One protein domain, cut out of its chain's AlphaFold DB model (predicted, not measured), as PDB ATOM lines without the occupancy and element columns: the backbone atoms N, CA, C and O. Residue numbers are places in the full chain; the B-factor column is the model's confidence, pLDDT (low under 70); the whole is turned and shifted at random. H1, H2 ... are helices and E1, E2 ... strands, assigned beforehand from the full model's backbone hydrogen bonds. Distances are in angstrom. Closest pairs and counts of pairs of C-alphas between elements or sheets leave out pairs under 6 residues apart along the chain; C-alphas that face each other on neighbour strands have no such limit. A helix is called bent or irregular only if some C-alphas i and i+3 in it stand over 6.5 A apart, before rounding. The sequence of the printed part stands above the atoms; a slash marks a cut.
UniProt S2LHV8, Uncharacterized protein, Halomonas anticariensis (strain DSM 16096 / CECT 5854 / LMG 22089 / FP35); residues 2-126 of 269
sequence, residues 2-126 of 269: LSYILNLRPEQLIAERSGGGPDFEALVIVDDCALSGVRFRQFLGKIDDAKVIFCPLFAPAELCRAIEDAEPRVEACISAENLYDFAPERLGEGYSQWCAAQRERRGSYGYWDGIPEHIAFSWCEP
ATOM      1  N   LEU A   2     393.525 221.387 473.971       68.94
ATOM      2  CA  LEU A   2     393.685 222.736 474.500       68.94
ATOM      3  C   LEU A   2     395.082 222.987 475.077       68.94
ATOM      4  O   LEU A   2     395.670 224.016 474.801       68.94
ATOM      5  N   SER A   3     395.679 222.002 475.749       71.44
ATOM      6  CA  SER A   3     397.087 222.042 476.159       71.44
ATOM      7  C   SER A   3     398.083 222.354 475.037       71.44
ATOM      8  O   SER A   3     399.068 223.036 475.287       71.44
ATOM      9  N   TYR A   4     397.835 221.879 473.815       70.19
ATOM     10  CA  TYR A   4     398.666 222.177 472.648       70.19
ATOM     11  C   TYR A   4     398.465 223.623 472.183       70.19
ATOM     12  O   TYR A   4     399.440 224.332 471.962       70.19
ATOM     13  N   ILE A   5     397.211 224.085 472.108       71.06
ATOM     14  CA  ILE A   5     396.878 225.481 471.761       71.06
ATOM     15  C   ILE A   5     397.456 226.455 472.798       71.06
ATOM     16  O   ILE A   5     397.992 227.500 472.443       71.06
ATOM     17  N   LEU A   6     397.389 226.088 474.076       72.25
ATOM     18  CA  LEU A   6     397.939 226.844 475.200       72.25
ATOM     19  C   LEU A   6     399.455 226.649 475.373       72.25
ATOM     20  O   LEU A   6     400.034 227.234 476.287       72.25
ATOM     21  N   ASN A   7     400.094 225.836 474.521       78.25
ATOM     22  CA  ASN A   7     401.522 225.518 474.563       78.25
ATOM     23  C   ASN A   7     402.016 225.114 475.971       78.25
ATOM     24  O   ASN A   7     403.050 225.582 476.454       78.25
ATOM     25  N   LEU A   8     401.235 224.277 476.663       75.06
ATOM     26  CA  LEU A   8     401.536 223.820 478.018       75.06
ATOM     27  C   LEU A   8     402.658 222.780 478.005       75.06
ATOM     28  O   LEU A   8     402.658 221.853 477.192       75.06
ATOM     29  N   ARG A   9     403.587 222.899 478.956       73.62
ATOM     30  CA  ARG A   9     404.646 221.906 479.178       73.62
ATOM     31  C   ARG A   9     404.089 220.645 479.855       73.62
ATOM     32  O   ARG A   9     403.080 220.750 480.555       73.62
ATOM     33  N   PRO A  10     404.738 219.475 479.716       67.31
ATOM     34  CA  PRO A  10     404.282 218.229 480.336       67.31
ATOM     35  C   PRO A  10     404.004 218.338 481.843       67.31
ATOM     36  O   PRO A  10     402.991 217.832 482.319       67.31
ATOM     37  N   GLU A  11     404.827 219.087 482.579       67.62
ATOM     38  CA  GLU A  11     404.692 219.280 484.032       67.62
ATOM     39  C   GLU A  11     403.492 220.168 484.411       67.62
ATOM     40  O   GLU A  11     403.147 220.305 485.580       67.62
ATOM     41  N   GLN A  12     402.856 220.806 483.425       71.44
ATOM     42  CA  GLN A  12     401.621 221.579 483.585       71.44
ATOM     43  C   GLN A  12     400.373 220.748 483.244       71.44
ATOM     44  O   GLN A  12     399.262 221.208 483.488       71.44
ATOM     45  N   LEU A  13     400.540 219.547 482.674       66.94
ATOM     46  CA  LEU A  13     399.442 218.639 482.319       66.94
ATOM     47  C   LEU A  13     399.075 217.703 483.468       66.94
ATOM     48  O   LEU A  13     397.911 217.344 483.634       66.94
ATOM     49  N   ILE A  14     400.078 217.303 484.247       59.53
ATOM     50  CA  ILE A  14     399.937 216.435 485.407       59.53
ATOM     51  C   ILE A  14     400.369 217.284 486.591       59.53
ATOM     52  O   ILE A  14     401.532 217.665 486.688       59.53
ATOM     53  N   ALA A  15     399.427 217.646 487.459       56.91
ATOM     54  CA  ALA A  15     399.739 218.413 488.656       56.91
ATOM     55  C   ALA A  15     400.480 217.532 489.677       56.91
ATOM     56  O   ALA A  15     399.942 217.192 490.721       56.91
ATOM     57  N   GLU A  16     401.731 217.178 489.392       52.94
ATOM     58  CA  GLU A  16     402.693 216.667 490.376       52.94
ATOM     59  C   GLU A  16     403.405 217.838 491.065       52.94
ATOM     60  O   GLU A  16     404.613 217.830 491.293       52.94
ATOM     61  N   ARG A  17     402.666 218.905 491.393       54.34
ATOM     62  CA  ARG A  17     403.213 219.965 492.240       54.34
ATOM     63  C   ARG A  17     403.167 219.512 493.694       54.34
ATOM     64  O   ARG A  17     402.318 219.942 494.465       54.34
ATOM     65  N   SER A  18     404.130 218.685 494.082       45.91
ATOM     66  CA  SER A  18     404.576 218.622 495.473       45.91
ATOM     67  C   SER A  18     405.442 219.853 495.745       45.91
ATOM     68  O   SER A  18     406.623 219.878 495.410       45.91
ATOM     69  N   GLY A  19     404.844 220.896 496.323       48.44
ATOM     70  CA  GLY A  19     405.571 222.059 496.842       48.44
ATOM     71  C   GLY A  19     405.472 223.309 495.969       48.44
ATOM     72  O   GLY A  19     406.287 223.543 495.078       48.44
ATOM     73  N   GLY A  20     404.493 224.160 496.274       45.84
ATOM     74  CA  GLY A  20     404.545 225.568 495.897       45.84
ATOM     75  C   GLY A  20     405.527 226.300 496.812       45.84
ATOM     76  O   GLY A  20     405.369 226.288 498.028       45.84
ATOM     77  N   GLY A  21     406.547 226.937 496.233       48.66
ATOM     78  CA  GLY A  21     407.232 228.034 496.918       48.66
ATOM     79  C   GLY A  21     406.245 229.178 497.222       48.66
ATOM     80  O   GLY A  21     405.190 229.244 496.589       48.66
ATOM     81  N   PRO A  22     406.578 230.083 498.156       51.97
ATOM     82  CA  PRO A  22     405.642 231.010 498.812       51.97
ATOM     83  C   PRO A  22     404.970 232.086 497.927       51.97
ATOM     84  O   PRO A  22     404.210 232.886 498.459       51.97
ATOM     85  N   ASP A  23     405.194 232.098 496.607       54.97
ATOM     86  CA  ASP A  23     404.832 233.215 495.712       54.97
ATOM     87  C   ASP A  23     403.757 232.899 494.646       54.97
ATOM     88  O   ASP A  23     403.517 233.715 493.757       54.97
ATOM     89  N   PHE A  24     403.090 231.738 494.674       60.12
ATOM     90  CA  PHE A  24     401.976 231.472 493.745       60.12
ATOM     91  C   PHE A  24     400.618 231.764 494.403       60.12
ATOM     92  O   PHE A  24     400.112 230.950 495.168       60.12
ATOM     93  N   GLU A  25     400.023 232.915 494.070       73.56
ATOM     94  CA  GLU A  25     398.753 233.403 494.641       73.56
ATOM     95  C   GLU A  25     397.512 232.579 494.253       73.56
ATOM     96  O   GLU A  25     396.583 232.508 495.051       73.56
ATOM     97  N   ALA A  26     397.468 231.943 493.075       84.06
ATOM     98  CA  ALA A  26     396.363 231.064 492.671       84.06
ATOM     99  C   ALA A  26     396.775 230.050 491.587       84.06
ATOM    100  O   ALA A  26     397.564 230.350 490.688       84.06
ATOM    101  N   LEU A  27     396.210 228.844 491.651       86.75
ATOM    102  CA  LEU A  27     396.294 227.806 490.632       86.75
ATOM    103  C   LEU A  27     395.122 227.948 489.657       86.75
ATOM    104  O   LEU A  27     393.968 227.730 490.022       86.75
ATOM    105  N   VAL A  28     395.431 228.258 488.399       88.06
ATOM    106  CA  VAL A  28     394.438 228.279 487.321       88.06
ATOM    107  C   VAL A  28     394.380 226.904 486.664       88.06
ATOM    108  O   VAL A  28     395.388 226.407 486.160       88.06
ATOM    109  N   ILE A  29     393.200 226.293 486.668       88.56
ATOM    110  CA  ILE A  29     392.935 224.983 486.072       88.56
ATOM    111  C   ILE A  29     392.044 225.201 484.861       88.56
ATOM    112  O   ILE A  29     390.972 225.784 484.981       88.56
ATOM    113  N   VAL A  30     392.465 224.696 483.708       88.38
ATOM    114  CA  VAL A  30     391.704 224.796 482.461       88.38
ATOM    115  C   VAL A  30     391.296 223.392 482.023       88.38
ATOM    116  O   VAL A  30     392.135 222.491 482.010       88.38
ATOM    117  N   ASP A  31     390.026 223.198 481.672       87.38
ATOM    118  CA  ASP A  31     389.506 221.926 481.146       87.38
ATOM    119  C   ASP A  31     388.722 222.167 479.850       87.38
ATOM    120  O   ASP A  31     388.133 223.229 479.652       87.38
ATOM    121  N   ASP A  32     388.705 221.173 478.967       87.62
ATOM    122  CA  ASP A  32     387.972 221.253 477.700       87.62
ATOM    123  C   ASP A  32     386.458 221.274 477.961       87.62
ATOM    124  O   ASP A  32     385.705 221.998 477.316       87.62
ATOM    125  N   CYS A  33     386.000 220.470 478.924       90.38
ATOM    126  CA  CYS A  33     384.592 220.364 479.278       90.38
ATOM    127  C   CYS A  33     384.404 219.789 480.683       90.38
ATOM    128  O   CYS A  33     384.957 218.733 481.007       90.38
ATOM    129  N   ALA A  34     383.533 220.413 481.476       92.00
ATOM    130  CA  ALA A  34     383.113 219.924 482.782       92.00
ATOM    131  C   ALA A  34     381.596 219.695 482.812       92.00
ATOM    132  O   ALA A  34     380.815 220.620 482.628       92.00
ATOM    133  N   LEU A  35     381.188 218.445 483.060       90.44
ATOM    134  CA  LEU A  35     379.771 218.060 483.070       90.44
ATOM    135  C   LEU A  35     379.223 217.902 484.489       90.44
ATOM    136  O   LEU A  35     378.278 218.573 484.854       90.44
ATOM    137  N   SER A  36     379.838 217.055 485.320       88.56
ATOM    138  CA  SER A  36     379.409 216.821 486.714       88.56
ATOM    139  C   SER A  36     380.383 217.362 487.763       88.56
ATOM    140  O   SER A  36     380.086 217.370 488.959       88.56
ATOM    141  N   GLY A  37     381.590 217.738 487.329       88.94
ATOM    142  CA  GLY A  37     382.707 218.144 488.183       88.94
ATOM    143  C   GLY A  37     383.330 217.022 489.031       88.94
ATOM    144  O   GLY A  37     384.197 217.298 489.852       88.94
ATOM    145  N   VAL A  38     382.980 215.745 488.821       86.19
ATOM    146  CA  VAL A  38     383.602 214.608 489.544       86.19
ATOM    147  C   VAL A  38     385.125 214.575 489.363       86.19
ATOM    148  O   VAL A  38     385.857 214.461 490.343       86.19
ATOM    149  N   ARG A  39     385.612 214.723 488.122       83.94
ATOM    150  CA  ARG A  39     387.056 214.772 487.825       83.94
ATOM    151  C   ARG A  39     387.742 215.940 488.527       83.94
ATOM    152  O   ARG A  39     388.842 215.782 489.044       83.94
ATOM    153  N   PHE A  40     387.075 217.089 488.564       89.12
ATOM    154  CA  PHE A  40     387.582 218.276 489.237       89.12
ATOM    155  C   PHE A  40     387.686 218.059 490.752       89.12
ATOM    156  O   PHE A  40     388.743 218.293 491.324       89.12
ATOM    157  N   ARG A  41     386.659 217.482 491.389       88.50
ATOM    158  CA  ARG A  41     386.703 217.099 492.812       88.50
ATOM    159  C   ARG A  41     387.860 216.147 493.121       88.50
ATOM    160  O   ARG A  41     388.588 216.334 494.089       88.50
ATOM    161  N   GLN A  42     388.043 215.125 492.286       84.88
ATOM    162  CA  GLN A  42     389.152 214.175 492.425       84.88
ATOM    163  C   GLN A  42     390.513 214.855 492.276       84.88
ATOM    164  O   GLN A  42     391.456 214.486 492.970       84.88
ATOM    165  N   PHE A  43     390.621 215.837 491.381       85.00
ATOM    166  CA  PHE A  43     391.822 216.647 491.222       85.00
ATOM    167  C   PHE A  43     392.079 217.520 492.455       85.00
ATOM    168  O   PHE A  43     393.187 217.509 492.982       85.00
ATOM    169  N   LEU A  44     391.054 218.209 492.968       86.12
ATOM    170  CA  LEU A  44     391.148 219.026 494.181       86.12
ATOM    171  C   LEU A  44     391.575 218.223 495.415       86.12
ATOM    172  O   LEU A  44     392.232 218.771 496.295       86.12
ATOM    173  N   GLY A  45     391.219 216.937 495.482       84.69
ATOM    174  CA  GLY A  45     391.663 216.031 496.544       84.69
ATOM    175  C   GLY A  45     393.141 215.626 496.464       84.69
ATOM    176  O   GLY A  45     393.630 214.983 497.386       84.69
ATOM    177  N   LYS A  46     393.844 215.968 495.378       82.56
ATOM    178  CA  LYS A  46     395.276 215.679 495.173       82.56
ATOM    179  C   LYS A  46     396.176 216.899 495.366       82.56
ATOM    180  O   LYS A  46     397.390 216.762 495.260       82.56
ATOM    181  N   ILE A  47     395.594 218.078 495.580       80.12
ATOM    182  CA  ILE A  47     396.334 219.327 495.741       80.12
ATOM    183  C   ILE A  47     396.035 219.961 497.100       80.12
ATOM    184  O   ILE A  47     394.882 220.025 497.543       80.12
ATOM    185  N   ASP A  48     397.086 220.480 497.724       74.00
ATOM    186  CA  ASP A  48     397.016 221.130 499.028       74.00
ATOM    187  C   ASP A  48     397.092 222.655 498.883       74.00
ATOM    188  O   ASP A  48     397.869 223.178 498.083       74.00
ATOM    189  N   ASP A  49     396.253 223.348 499.659       66.31
ATOM    190  CA  ASP A  49     396.323 224.775 500.026       66.31
ATOM    191  C   ASP A  49     396.459 225.843 498.922       66.31
ATOM    192  O   ASP A  49     396.638 227.025 499.217       66.31
ATOM    193  N   ALA A  50     396.300 225.485 497.648       72.25
ATOM    194  CA  ALA A  50     396.210 226.462 496.572       72.25
ATOM    195  C   ALA A  50     394.813 227.102 496.533       72.25
ATOM    196  O   ALA A  50     393.800 226.399 496.526       72.25
ATOM    197  N   LYS A  51     394.758 228.434 496.421       89.50
ATOM    198  CA  LYS A  51     393.585 229.111 495.854       89.50
ATOM    199  C   LYS A  51     393.415 228.636 494.419       89.50
ATOM    200  O   LYS A  51     394.402 228.552 493.691       89.50
ATOM    201  N   VAL A  52     392.198 228.319 494.005       91.56
ATOM    202  CA  VAL A  52     391.919 227.721 492.698       91.56
ATOM    203  C   VAL A  52     391.008 228.625 491.886       91.56
ATOM    204  O   VAL A  52     389.992 229.104 492.378       91.56
ATOM    205  N   ILE A  53     391.349 228.807 490.616       93.62
ATOM    206  CA  ILE A  53     390.447 229.355 489.606       93.62
ATOM    207  C   ILE A  53     390.208 228.244 488.589       93.62
ATOM    208  O   ILE A  53     391.155 227.773 487.956       93.62
ATOM    209  N   PHE A  54     388.964 227.796 488.449       95.00
ATOM    210  CA  PHE A  54     388.599 226.762 487.487       95.00
ATOM    211  C   PHE A  54     387.968 227.385 486.240       95.00
ATOM    212  O   PHE A  54     386.982 228.107 486.323       95.00
ATOM    213  N   CYS A  55     388.538 227.105 485.074       94.88
ATOM    214  CA  CYS A  55     388.135 227.682 483.797       94.88
ATOM    215  C   CYS A  55     387.817 226.578 482.776       94.88
ATOM    216  O   CYS A  55     388.644 226.301 481.899       94.88
ATOM    217  N   PRO A  56     386.665 225.890 482.881       93.44
ATOM    218  CA  PRO A  56     386.228 224.995 481.818       93.44
ATOM    219  C   PRO A  56     385.867 225.800 480.560       93.44
ATOM    220  O   PRO A  56     385.234 226.849 480.649       93.44
ATOM    221  N   LEU A  57     386.209 225.310 479.368       92.38
ATOM    222  CA  LEU A  57     385.704 225.930 478.138       92.38
ATOM    223  C   LEU A  57     384.188 225.758 478.036       92.38
ATOM    224  O   LEU A  57     383.488 226.729 477.789       92.38
ATOM    225  N   PHE A  58     383.685 224.549 478.283       93.50
ATOM    226  CA  PHE A  58     382.256 224.244 478.270       93.50
ATOM    227  C   PHE A  58     381.823 223.670 479.616       93.50
ATOM    228  O   PHE A  58     382.377 222.666 480.075       93.50
ATOM    229  N   ALA A  59     380.834 224.289 480.252       95.75
ATOM    230  CA  ALA A  59     380.201 223.757 481.456       95.75
ATOM    231  C   ALA A  59     378.806 224.363 481.658       95.75
ATOM    232  O   ALA A  59     378.568 225.489 481.229       95.75
ATOM    233  N   PRO A  60     377.874 223.670 482.330       95.44
ATOM    234  CA  PRO A  60     376.641 224.298 482.796       95.44
ATOM    235  C   PRO A  60     376.943 225.405 483.819       95.44
ATOM    236  O   PRO A  60     377.753 225.208 484.729       95.44
ATOM    237  N   ALA A  61     376.253 226.542 483.741       95.06
ATOM    238  CA  ALA A  61     376.427 227.635 484.706       95.06
ATOM    239  C   ALA A  61     376.066 227.212 486.144       95.06
ATOM    240  O   ALA A  61     376.655 227.674 487.123       95.06
ATOM    241  N   GLU A  62     375.096 226.315 486.296       94.75
ATOM    242  CA  GLU A  62     374.717 225.701 487.568       94.75
ATOM    243  C   GLU A  62     375.842 224.837 488.145       94.75
ATOM    244  O   GLU A  62     376.018 224.830 489.361       94.75
ATOM    245  N   LEU A  63     376.625 224.150 487.302       95.50
ATOM    246  CA  LEU A  63     377.796 223.400 487.762       95.50
ATOM    247  C   LEU A  63     378.850 224.348 488.330       95.50
ATOM    248  O   LEU A  63     379.386 224.077 489.403       95.50
ATOM    249  N   CYS A  64     379.146 225.440 487.625       96.88
ATOM    250  CA  CYS A  64     380.153 226.400 488.065       96.88
ATOM    251  C   CYS A  64     379.804 227.003 489.431       96.88
ATOM    252  O   CYS A  64     380.625 226.956 490.343       96.88
ATOM    253  N   ARG A  65     378.553 227.444 489.606       96.75
ATOM    254  CA  ARG A  65     378.045 227.937 490.897       96.75
ATOM    255  C   ARG A  65     378.112 226.874 491.991       96.75
ATOM    256  O   ARG A  65     378.594 227.146 493.082       96.75
ATOM    257  N   ALA A  66     377.701 225.642 491.687       95.25
ATOM    258  CA  ALA A  66     377.750 224.549 492.656       95.25
ATOM    259  C   ALA A  66     379.182 224.201 493.101       95.25
ATOM    260  O   ALA A  66     379.373 223.744 494.225       95.25
ATOM    261  N   ILE A  67     380.184 224.398 492.238       96.12
ATOM    262  CA  ILE A  67     381.598 224.242 492.600       96.12
ATOM    263  C   ILE A  67     382.038 225.365 493.544       96.12
ATOM    264  O   ILE A  67     382.622 225.064 494.582       96.12
ATOM    265  N   GLU A  68     381.752 226.626 493.209       96.81
ATOM    266  CA  GLU A  68     382.095 227.789 494.046       96.81
ATOM    267  C   GLU A  68     381.466 227.690 495.443       96.81
ATOM    268  O   GLU A  68     382.143 227.899 496.448       96.81
ATOM    269  N   ASP A  69     380.196 227.285 495.519       95.44
ATOM    270  CA  ASP A  69     379.476 227.120 496.785       95.44
ATOM    271  C   ASP A  69     380.039 225.972 497.640       95.44
ATOM    272  O   ASP A  69     380.026 226.030 498.872       95.44
ATOM    273  N   ALA A  70     380.499 224.892 496.998       93.62
ATOM    274  CA  ALA A  70     380.918 223.671 497.684       93.62
ATOM    275  C   ALA A  70     382.405 223.646 498.062       93.62
ATOM    276  O   ALA A  70     382.773 222.915 498.983       93.62
ATOM    277  N   GLU A  71     383.260 224.386 497.355       93.88
ATOM    278  CA  GLU A  71     384.715 224.329 497.504       93.88
ATOM    279  C   GLU A  71     385.278 225.700 497.906       93.88
ATOM    280  O   GLU A  71     385.641 226.487 497.037       93.88
ATOM    281  N   PRO A  72     385.474 225.980 499.210       91.75
ATOM    282  CA  PRO A  72     385.941 227.289 499.689       91.75
ATOM    283  C   PRO A  72     387.298 227.744 499.135       91.75
ATOM    284  O   PRO A  72     387.660 228.912 499.248       91.75
ATOM    285  N   ARG A  73     388.086 226.811 498.592       90.50
ATOM    286  CA  ARG A  73     389.387 227.090 497.967       90.50
ATOM    287  C   ARG A  73     389.249 227.568 496.520       90.50
ATOM    288  O   ARG A  73     390.225 228.068 495.969       90.50
ATOM    289  N   VAL A  74     388.087 227.386 495.895       94.56
ATOM    290  CA  VAL A  74     387.807 227.844 494.533       94.56
ATOM    291  C   VAL A  74     387.314 229.284 494.608       94.56
ATOM    292  O   VAL A  74     386.198 229.538 495.040       94.56
ATOM    293  N   GLU A  75     388.152 230.237 494.200       94.94
ATOM    294  CA  GLU A  75     387.782 231.661 494.209       94.94
ATOM    295  C   GLU A  75     386.869 232.035 493.041       94.94
ATOM    296  O   GLU A  75     386.098 232.986 493.145       94.94
ATOM    297  N   ALA A  76     386.970 231.304 491.931       95.75
ATOM    298  CA  ALA A  76     386.089 231.471 490.787       95.75
ATOM    299  C   ALA A  76     386.030 230.197 489.937       95.75
ATOM    300  O   ALA A  76     387.044 229.524 489.718       95.75
ATOM    301  N   CYS A  77     384.849 229.907 489.402       97.12
ATOM    302  CA  CYS A  77     384.600 228.903 488.386       97.12
ATOM    303  C   CYS A  77     383.928 229.562 487.173       97.12
ATOM    304  O   CYS A  77     382.740 229.866 487.191       97.12
ATOM    305  N   ILE A  78     384.684 229.763 486.094       95.38
ATOM    306  CA  ILE A  78     384.253 230.571 484.947       95.38
ATOM    307  C   ILE A  78     384.244 229.707 483.690       95.38
ATOM    308  O   ILE A  78     385.302 229.354 483.167       95.38
ATOM    309  N   SER A  79     383.053 229.381 483.196       95.19
ATOM    310  CA  SER A  79     382.871 228.765 481.884       95.19
ATOM    311  C   SER A  79     383.067 229.786 480.764       95.19
ATOM    312  O   SER A  79     382.625 230.931 480.875       95.19
ATOM    313  N   ALA A  80     383.717 229.386 479.666       94.06
ATOM    314  CA  ALA A  80     383.739 230.214 478.455       94.06
ATOM    315  C   ALA A  80     382.386 230.160 477.728       94.06
ATOM    316  O   ALA A  80     381.871 231.188 477.300       94.06
ATOM    317  N   GLU A  81     381.800 228.966 477.649       94.88
ATOM    318  CA  GLU A  81     380.497 228.692 477.056       94.88
ATOM    319  C   GLU A  81     379.624 227.899 478.033       94.88
ATOM    320  O   GLU A  81     380.062 226.922 478.655       94.88
ATOM    321  N   ASN A  82     378.366 228.325 478.157       95.25
ATOM    322  CA  ASN A  82     377.404 227.697 479.053       95.25
ATOM    323  C   ASN A  82     376.639 226.590 478.337       95.25
ATOM    324  O   ASN A  82     375.930 226.851 477.368       95.25
ATOM    325  N   LEU A  83     376.738 225.369 478.861       94.44
ATOM    326  CA  LEU A  83     375.942 224.249 478.368       94.44
ATOM    327  C   LEU A  83     374.511 224.331 478.885       94.44
ATOM    328  O   LEU A  83     374.282 224.576 480.072       94.44
ATOM    329  N   TYR A  84     373.562 224.073 477.992       94.12
ATOM    330  CA  TYR A  84     372.149 224.014 478.334       94.12
ATOM    331  C   TYR A  84     371.812 222.728 479.110       94.12
ATOM    332  O   TYR A  84     372.284 221.648 478.751       94.12
ATOM    333  N   ASP A  85     370.991 222.830 480.161       92.56
ATOM    334  CA  ASP A  85     370.410 221.670 480.848       92.56
ATOM    335  C   ASP A  85     369.083 221.291 480.184       92.56
ATOM    336  O   ASP A  85     368.086 221.994 480.325       92.56
ATOM    337  N   PHE A  86     369.050 220.153 479.497       92.06
ATOM    338  CA  PHE A  86     367.838 219.609 478.885       92.06
ATOM    339  C   PHE A  86     366.939 218.860 479.874       92.06
ATOM    340  O   PHE A  86     365.822 218.477 479.521       92.06
ATOM    341  N   ALA A  87     367.396 218.594 481.099       90.00
ATOM    342  CA  ALA A  87     366.622 217.818 482.062       90.00
ATOM    343  C   ALA A  87     365.279 218.470 482.446       90.00
ATOM    344  O   ALA A  87     364.286 217.736 482.467       90.00
ATOM    345  N   PRO A  88     365.176 219.796 482.678       91.81
ATOM    346  CA  PRO A  88     363.898 220.451 482.948       91.81
ATOM    347  C   PRO A  88     362.878 220.269 481.820       91.81
ATOM    348  O   PRO A  88     361.723 219.947 482.088       91.81
ATOM    349  N   GLU A  89     363.297 220.416 480.560       92.81
ATOM    350  CA  GLU A  89     362.411 220.251 479.399       92.81
ATOM    351  C   GLU A  89     361.971 218.796 479.220       92.81
ATOM    352  O   GLU A  89     360.805 218.519 478.939       92.81
ATOM    353  N   ARG A  90     362.900 217.851 479.411       89.12
ATOM    354  CA  ARG A  90     362.637 216.415 479.240       89.12
ATOM    355  C   ARG A  90     361.761 215.830 480.340       89.12
ATOM    356  O   ARG A  90     360.987 214.916 480.072       89.12
ATOM    357  N   LEU A  91     361.928 216.295 481.575       90.12
ATOM    358  CA  LEU A  91     361.303 215.696 482.758       90.12
ATOM    359  C   LEU A  91     360.110 216.503 483.279       90.12
ATOM    360  O   LEU A  91     359.321 215.970 484.063       90.12
ATOM    361  N   GLY A  92     359.966 217.764 482.864       93.75
ATOM    362  CA  GLY A  92     358.882 218.644 483.288       93.75
ATOM    363  C   GLY A  92     358.772 218.725 484.812       93.75
ATOM    364  O   GLY A  92     359.760 218.923 485.520       93.75
ATOM    365  N   GLU A  93     357.564 218.512 485.338       93.56
ATOM    366  CA  GLU A  93     357.278 218.539 486.783       93.56
ATOM    367  C   GLU A  93     358.089 217.504 487.588       93.56
ATOM    368  O   GLU A  93     358.377 217.714 488.769       93.56
ATOM    369  N   GLY A  94     358.524 216.412 486.946       93.06
ATOM    370  CA  GLY A  94     359.322 215.355 487.568       93.06
ATOM    371  C   GLY A  94     360.797 215.708 487.775       93.06
ATOM    372  O   GLY A  94     361.505 214.961 488.454       93.06
ATOM    373  N   TYR A  95     361.280 216.832 487.231       91.06
ATOM    374  CA  TYR A  95     362.698 217.205 487.274       91.06
ATOM    375  C   TYR A  95     363.254 217.269 488.703       91.06
ATOM    376  O   TYR A  95     364.297 216.689 488.997       91.06
ATOM    377  N   SER A  96     362.528 217.908 489.625       90.44
ATOM    378  CA  SER A  96     362.982 218.072 491.013       90.44
ATOM    379  C   SER A  96     363.154 216.735 491.745       90.44
ATOM    380  O   SER A  96     364.164 216.512 492.420       90.44
ATOM    381  N   GLN A  97     362.193 215.823 491.574       92.06
ATOM    382  CA  GLN A  97     362.220 214.487 492.162       92.06
ATOM    383  C   GLN A  97     363.329 213.636 491.539       92.06
ATOM    384  O   GLN A  97     364.043 212.925 492.248       92.06
ATOM    385  N   TRP A  98     363.526 213.761 490.226       91.44
ATOM    386  CA  TRP A  98     364.622 213.110 489.525       91.44
ATOM    387  C   TRP A  98     365.986 213.593 490.032       91.44
ATOM    388  O   TRP A  98     366.818 212.756 490.372       91.44
ATOM    389  N   CYS A  99     366.206 214.902 490.194       88.31
ATOM    390  CA  CYS A  99     367.454 215.432 490.755       88.31
ATOM    391  C   CYS A  99     367.729 214.917 492.173       88.31
ATOM    392  O   CYS A  99     368.877 214.633 492.507       88.31
ATOM    393  N   ALA A 100     366.696 214.803 493.016       89.06
ATOM    394  CA  ALA A 100     366.841 214.241 494.357       89.06
ATOM    395  C   ALA A 100     367.277 212.768 494.301       89.06
ATOM    396  O   ALA A 100     368.226 212.389 494.985       89.06
ATOM    397  N   ALA A 101     366.656 211.972 493.426       89.19
ATOM    398  CA  ALA A 101     367.029 210.575 493.218       89.19
ATOM    399  C   ALA A 101     368.452 210.425 492.649       89.19
ATOM    400  O   ALA A 101     369.190 209.539 493.075       89.19
ATOM    401  N   GLN A 102     368.870 211.292 491.717       86.31
ATOM    402  CA  GLN A 102     370.246 211.284 491.203       86.31
ATOM    403  C   GLN A 102     371.257 211.600 492.307       86.31
ATOM    404  O   GLN A 102     372.233 210.864 492.461       86.31
ATOM    405  N   ARG A 103     370.987 212.619 493.135       85.56
ATOM    406  CA  ARG A 103     371.826 212.958 494.294       85.56
ATOM    407  C   ARG A 103     371.928 211.814 495.295       85.56
ATOM    408  O   ARG A 103     373.019 211.538 495.778       85.56
ATOM    409  N   GLU A 104     370.826 211.128 495.581       86.94
ATOM    410  CA  GLU A 104     370.823 209.969 496.479       86.94
ATOM    411  C   GLU A 104     371.682 208.823 495.926       86.94
ATOM    412  O   GLU A 104     372.552 208.310 496.627       86.94
ATOM    413  N   ARG A 105     371.521 208.482 494.640       84.00
ATOM    414  CA  ARG A 105     372.297 207.419 493.970       84.00
ATOM    415  C   ARG A 105     373.781 207.739 493.875       84.00
ATOM    416  O   ARG A 105     374.627 206.859 494.002       84.00
ATOM    417  N   ARG A 106     374.099 208.997 493.583       75.38
ATOM    418  CA  ARG A 106     375.468 209.467 493.386       75.38
ATOM    419  C   ARG A 106     376.168 209.785 494.705       75.38
ATOM    420  O   ARG A 106     377.389 209.874 494.725       75.38
ATOM    421  N   GLY A 107     375.441 209.976 495.801       76.56
ATOM    422  CA  GLY A 107     376.010 210.436 497.063       76.56
ATOM    423  C   GLY A 107     376.742 211.778 496.912       76.56
ATOM    424  O   GLY A 107     376.306 212.670 496.187       76.56
ATOM    425  N   SER A 108     377.891 211.922 497.578       70.31
ATOM    426  CA  SER A 108     378.713 213.146 497.562       70.31
ATOM    427  C   SER A 108     379.641 213.280 496.343       70.31
ATOM    428  O   SER A 108     380.499 214.167 496.309       70.31
ATOM    429  N   TYR A 109     379.513 212.407 495.339       75.31
ATOM    430  CA  TYR A 109     380.407 212.403 494.183       75.31
ATOM    431  C   TYR A 109     379.966 213.428 493.127       75.31
ATOM    432  O   TYR A 109     379.051 213.170 492.365       75.31
ATOM    433  N   GLY A 110     380.652 214.568 493.013       84.06
ATOM    434  CA  GLY A 110     380.356 215.602 492.002       84.06
ATOM    435  C   GLY A 110     379.497 216.750 492.536       84.06
ATOM    436  O   GLY A 110     379.190 216.792 493.724       84.06
ATOM    437  N   TYR A 111     379.160 217.708 491.670       90.62
ATOM    438  CA  TYR A 111     378.513 218.971 492.067       90.62
ATOM    439  C   TYR A 111     377.177 219.233 491.361       90.62
ATOM    440  O   TYR A 111     376.355 219.974 491.885       90.62
ATOM    441  N   TRP A 112     376.934 218.627 490.194       92.00
ATOM    442  CA  TRP A 112     375.753 218.927 489.376       92.00
ATOM    443  C   TRP A 112     375.194 217.690 488.673       92.00
ATOM    444  O   TRP A 112     375.965 216.845 488.220       92.00
ATOM    445  N   ASP A 113     373.866 217.570 488.625       87.75
ATOM    446  CA  ASP A 113     373.121 216.354 488.250       87.75
ATOM    447  C   ASP A 113     372.272 216.492 486.978       87.75
ATOM    448  O   ASP A 113     371.473 215.605 486.710       87.75
ATOM    449  N   GLY A 114     372.370 217.586 486.221       89.25
ATOM    450  CA  GLY A 114     371.513 217.798 485.048       89.25
ATOM    451  C   GLY A 114     371.869 216.927 483.837       89.25
ATOM    452  O   GLY A 114     372.779 216.093 483.870       89.25
ATOM    453  N   ILE A 115     371.127 217.125 482.746       89.94
ATOM    454  CA  ILE A 115     371.359 216.477 481.448       89.94
ATOM    455  C   ILE A 115     371.905 217.552 480.505       89.94
ATOM    456  O   ILE A 115     371.120 218.311 479.937       89.94
ATOM    457  N   PRO A 116     373.234 217.646 480.338       88.94
ATOM    458  CA  PRO A 116     373.829 218.708 479.547       88.94
ATOM    459  C   PRO A 116     373.538 218.507 478.059       88.94
ATOM    460  O   PRO A 116     373.298 217.387 477.593       88.94
ATOM    461  N   GLU A 117     373.619 219.597 477.304       87.69
ATOM    462  CA  GLU A 117     373.731 219.559 475.853       87.69
ATOM    463  C   GLU A 117     374.827 218.588 475.404       87.69
ATOM    464  O   GLU A 117     375.897 218.480 476.011       87.69
ATOM    465  N   HIS A 118     374.539 217.852 474.330       82.81
ATOM    466  CA  HIS A 118     375.510 216.943 473.754       82.81
ATOM    467  C   HIS A 118     376.531 217.745 472.951       82.81
ATOM    468  O   HIS A 118     376.192 218.365 471.945       82.81
ATOM    469  N   ILE A 119     377.784 217.698 473.389       82.69
ATOM    470  CA  ILE A 119     378.895 218.349 472.708       82.69
ATOM    471  C   ILE A 119     379.957 217.328 472.339       82.69
ATOM    472  O   ILE A 119     380.181 216.350 473.052       82.69
ATOM    473  N   ALA A 120     380.666 217.603 471.255       82.56
ATOM    474  CA  ALA A 120     381.839 216.848 470.875       82.56
ATOM    475  C   ALA A 120     382.902 217.783 470.307       82.56
ATOM    476  O   ALA A 120     382.608 218.670 469.504       82.56
ATOM    477  N   PHE A 121     384.153 217.572 470.708       77.88
ATOM    478  CA  PHE A 121     385.288 218.289 470.149       77.88
ATOM    479  C   PHE A 121     385.943 217.450 469.061       77.88
ATOM    480  O   PHE A 121     386.004 216.224 469.153       77.88
ATOM    481  N   SER A 122     386.574 218.116 468.094       70.25
ATOM    482  CA  SER A 122     387.424 217.451 467.094       70.25
ATOM    483  C   SER A 122     388.602 216.684 467.712       70.25
ATOM    484  O   SER A 122     389.283 215.923 467.028       70.25
ATOM    485  N   TRP A 123     388.867 216.866 469.010       72.19
ATOM    486  CA  TRP A 123     389.925 216.171 469.729       72.19
ATOM    487  C   TRP A 123     389.474 215.189 470.805       72.19
ATOM    488  O   TRP A 123     390.285 214.351 471.210       72.19
ATOM    489  N   CYS A 124     388.235 215.294 471.287       72.50
ATOM    490  CA  CYS A 124     387.678 214.426 472.319       72.50
ATOM    491  C   CYS A 124     386.155 214.555 472.352       72.50
ATOM    492  O   CYS A 124     385.626 215.662 472.348       72.50
ATOM    493  N   GLU A 125     385.453 213.439 472.488       76.50
ATOM    494  CA  GLU A 125     384.070 213.449 472.957       76.50
ATOM    495  C   GLU A 125     384.077 213.345 474.492       76.50
ATOM    496  O   GLU A 125     384.781 212.482 475.038       76.50
ATOM    497  N   PRO A 126     383.399 214.245 475.227       76.00
ATOM    498  CA  PRO A 126     383.259 214.117 476.669       76.00
ATOM    499  C   PRO A 126     382.514 212.835 477.036       76.00
ATOM    500  O   PRO A 126     381.424 212.564 476.542       76.00
TER     501      PRO A 126
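AT A GLANCE: This is residues 2 to 126 of the 269 residues of an uncharacterized protein of Halomonas anticariensis (strain DSM 16096 / CECT 5854 / LMG 22089 / FP35) (UniProt S2LHV8). A small parallel sheet of three strands has helix H3 packed along one face over its edge strand E3; the kinked helix H4 lies well away from this core toward one end of the longest axis, and loop residues 6 to 26 lie toward the other. The short helices H1 and H2 only graze the sheet, and a last stretch without named elements, residues 107 to 126, runs back from H4. The printed part has 125 residues, with four named helices and three named strands in the order H1 E1 H2 E2 H3 E3 H4; the sheet's order is E1 E2 E3. The class is mixed, helices and strands, although named elements hold 60 residues, under half. The whole is compact, with a radius of gyration of the C-alphas of 15.9 A, and elongated, spanning 52 by 32 by 20 A.

HOW THE PARTS SIT: In the sheet, E2, residues 52 to 59, is the inner strand, and E1, residues 27 to 33, and E3, residues 74 to 77, are the edge strands. E1 and E2 are parallel at 13 degrees, with N 55 and O 29 within hydrogen-bond range at 2.8 A. E2 and E3 are parallel at 15 degrees, with N 75 and O 52 within range at 2.8 A. E2 bends by 70 degrees at residue 56, and its residues 58 to 59 pair in parallel with residues 81 to 82. H3, residues 61 to 70, is on one face of the sheet, making two layers, a helix layer and a strand layer. Its height over the sheet is 6.9 A, and it lies over E3, along the strands at 1 degree on the local plane. The closest C-alphas of H3 and E3 are those of Cys 64 and Cys 77, 5.1 A apart. H2, residues 38 to 44, only grazes the sheet with residues 40 to 44. E1, H2, E2 and E2, H3, E3 are strand-helix-strand units, two parallel neighbour strands with a helix between, each with a right-handed crossover. H1, residues 2 to 5, only grazes the sheet with residues 2 to 3; the closest C-alphas of H1 and E1 are those of Leu 2 and Asp 32, 6.7 A apart. H4, residues 87 to 106, is not on the sheet and is apart from H3. Every O i to N i+4 pair is within hydrogen-bond range in H2 and H3; H4 has 11 of 16, and H1 is too short for such a pair.

IN THESE COORDINATES: E1 spans 17.9 A from C-alpha 27 at (396.294, 227.806, 490.632), and E2 spans 16.7 A. H3 spans 14.3 A. H4 spans 16.6 A, ending at C-alpha 106 at (375.468, 209.467, 493.386); it has a kink of 109 degrees near residue 94 and is irregular, with C-alphas 90 and 93 9.5 A apart. H1 begins at C-alpha 2 at (393.685, 222.736, 474.500).

THE WHOLE: The two C-alphas farthest apart are those of Gly 21 and Glu 93, at 51.8 A. The printed part has no cut. The link from H1 to E1, with 21 residues, is long. Mean pLDDT of the printed part is 83.5; residues 2, 10 to 11, 13 to 24 and 49 are under 70.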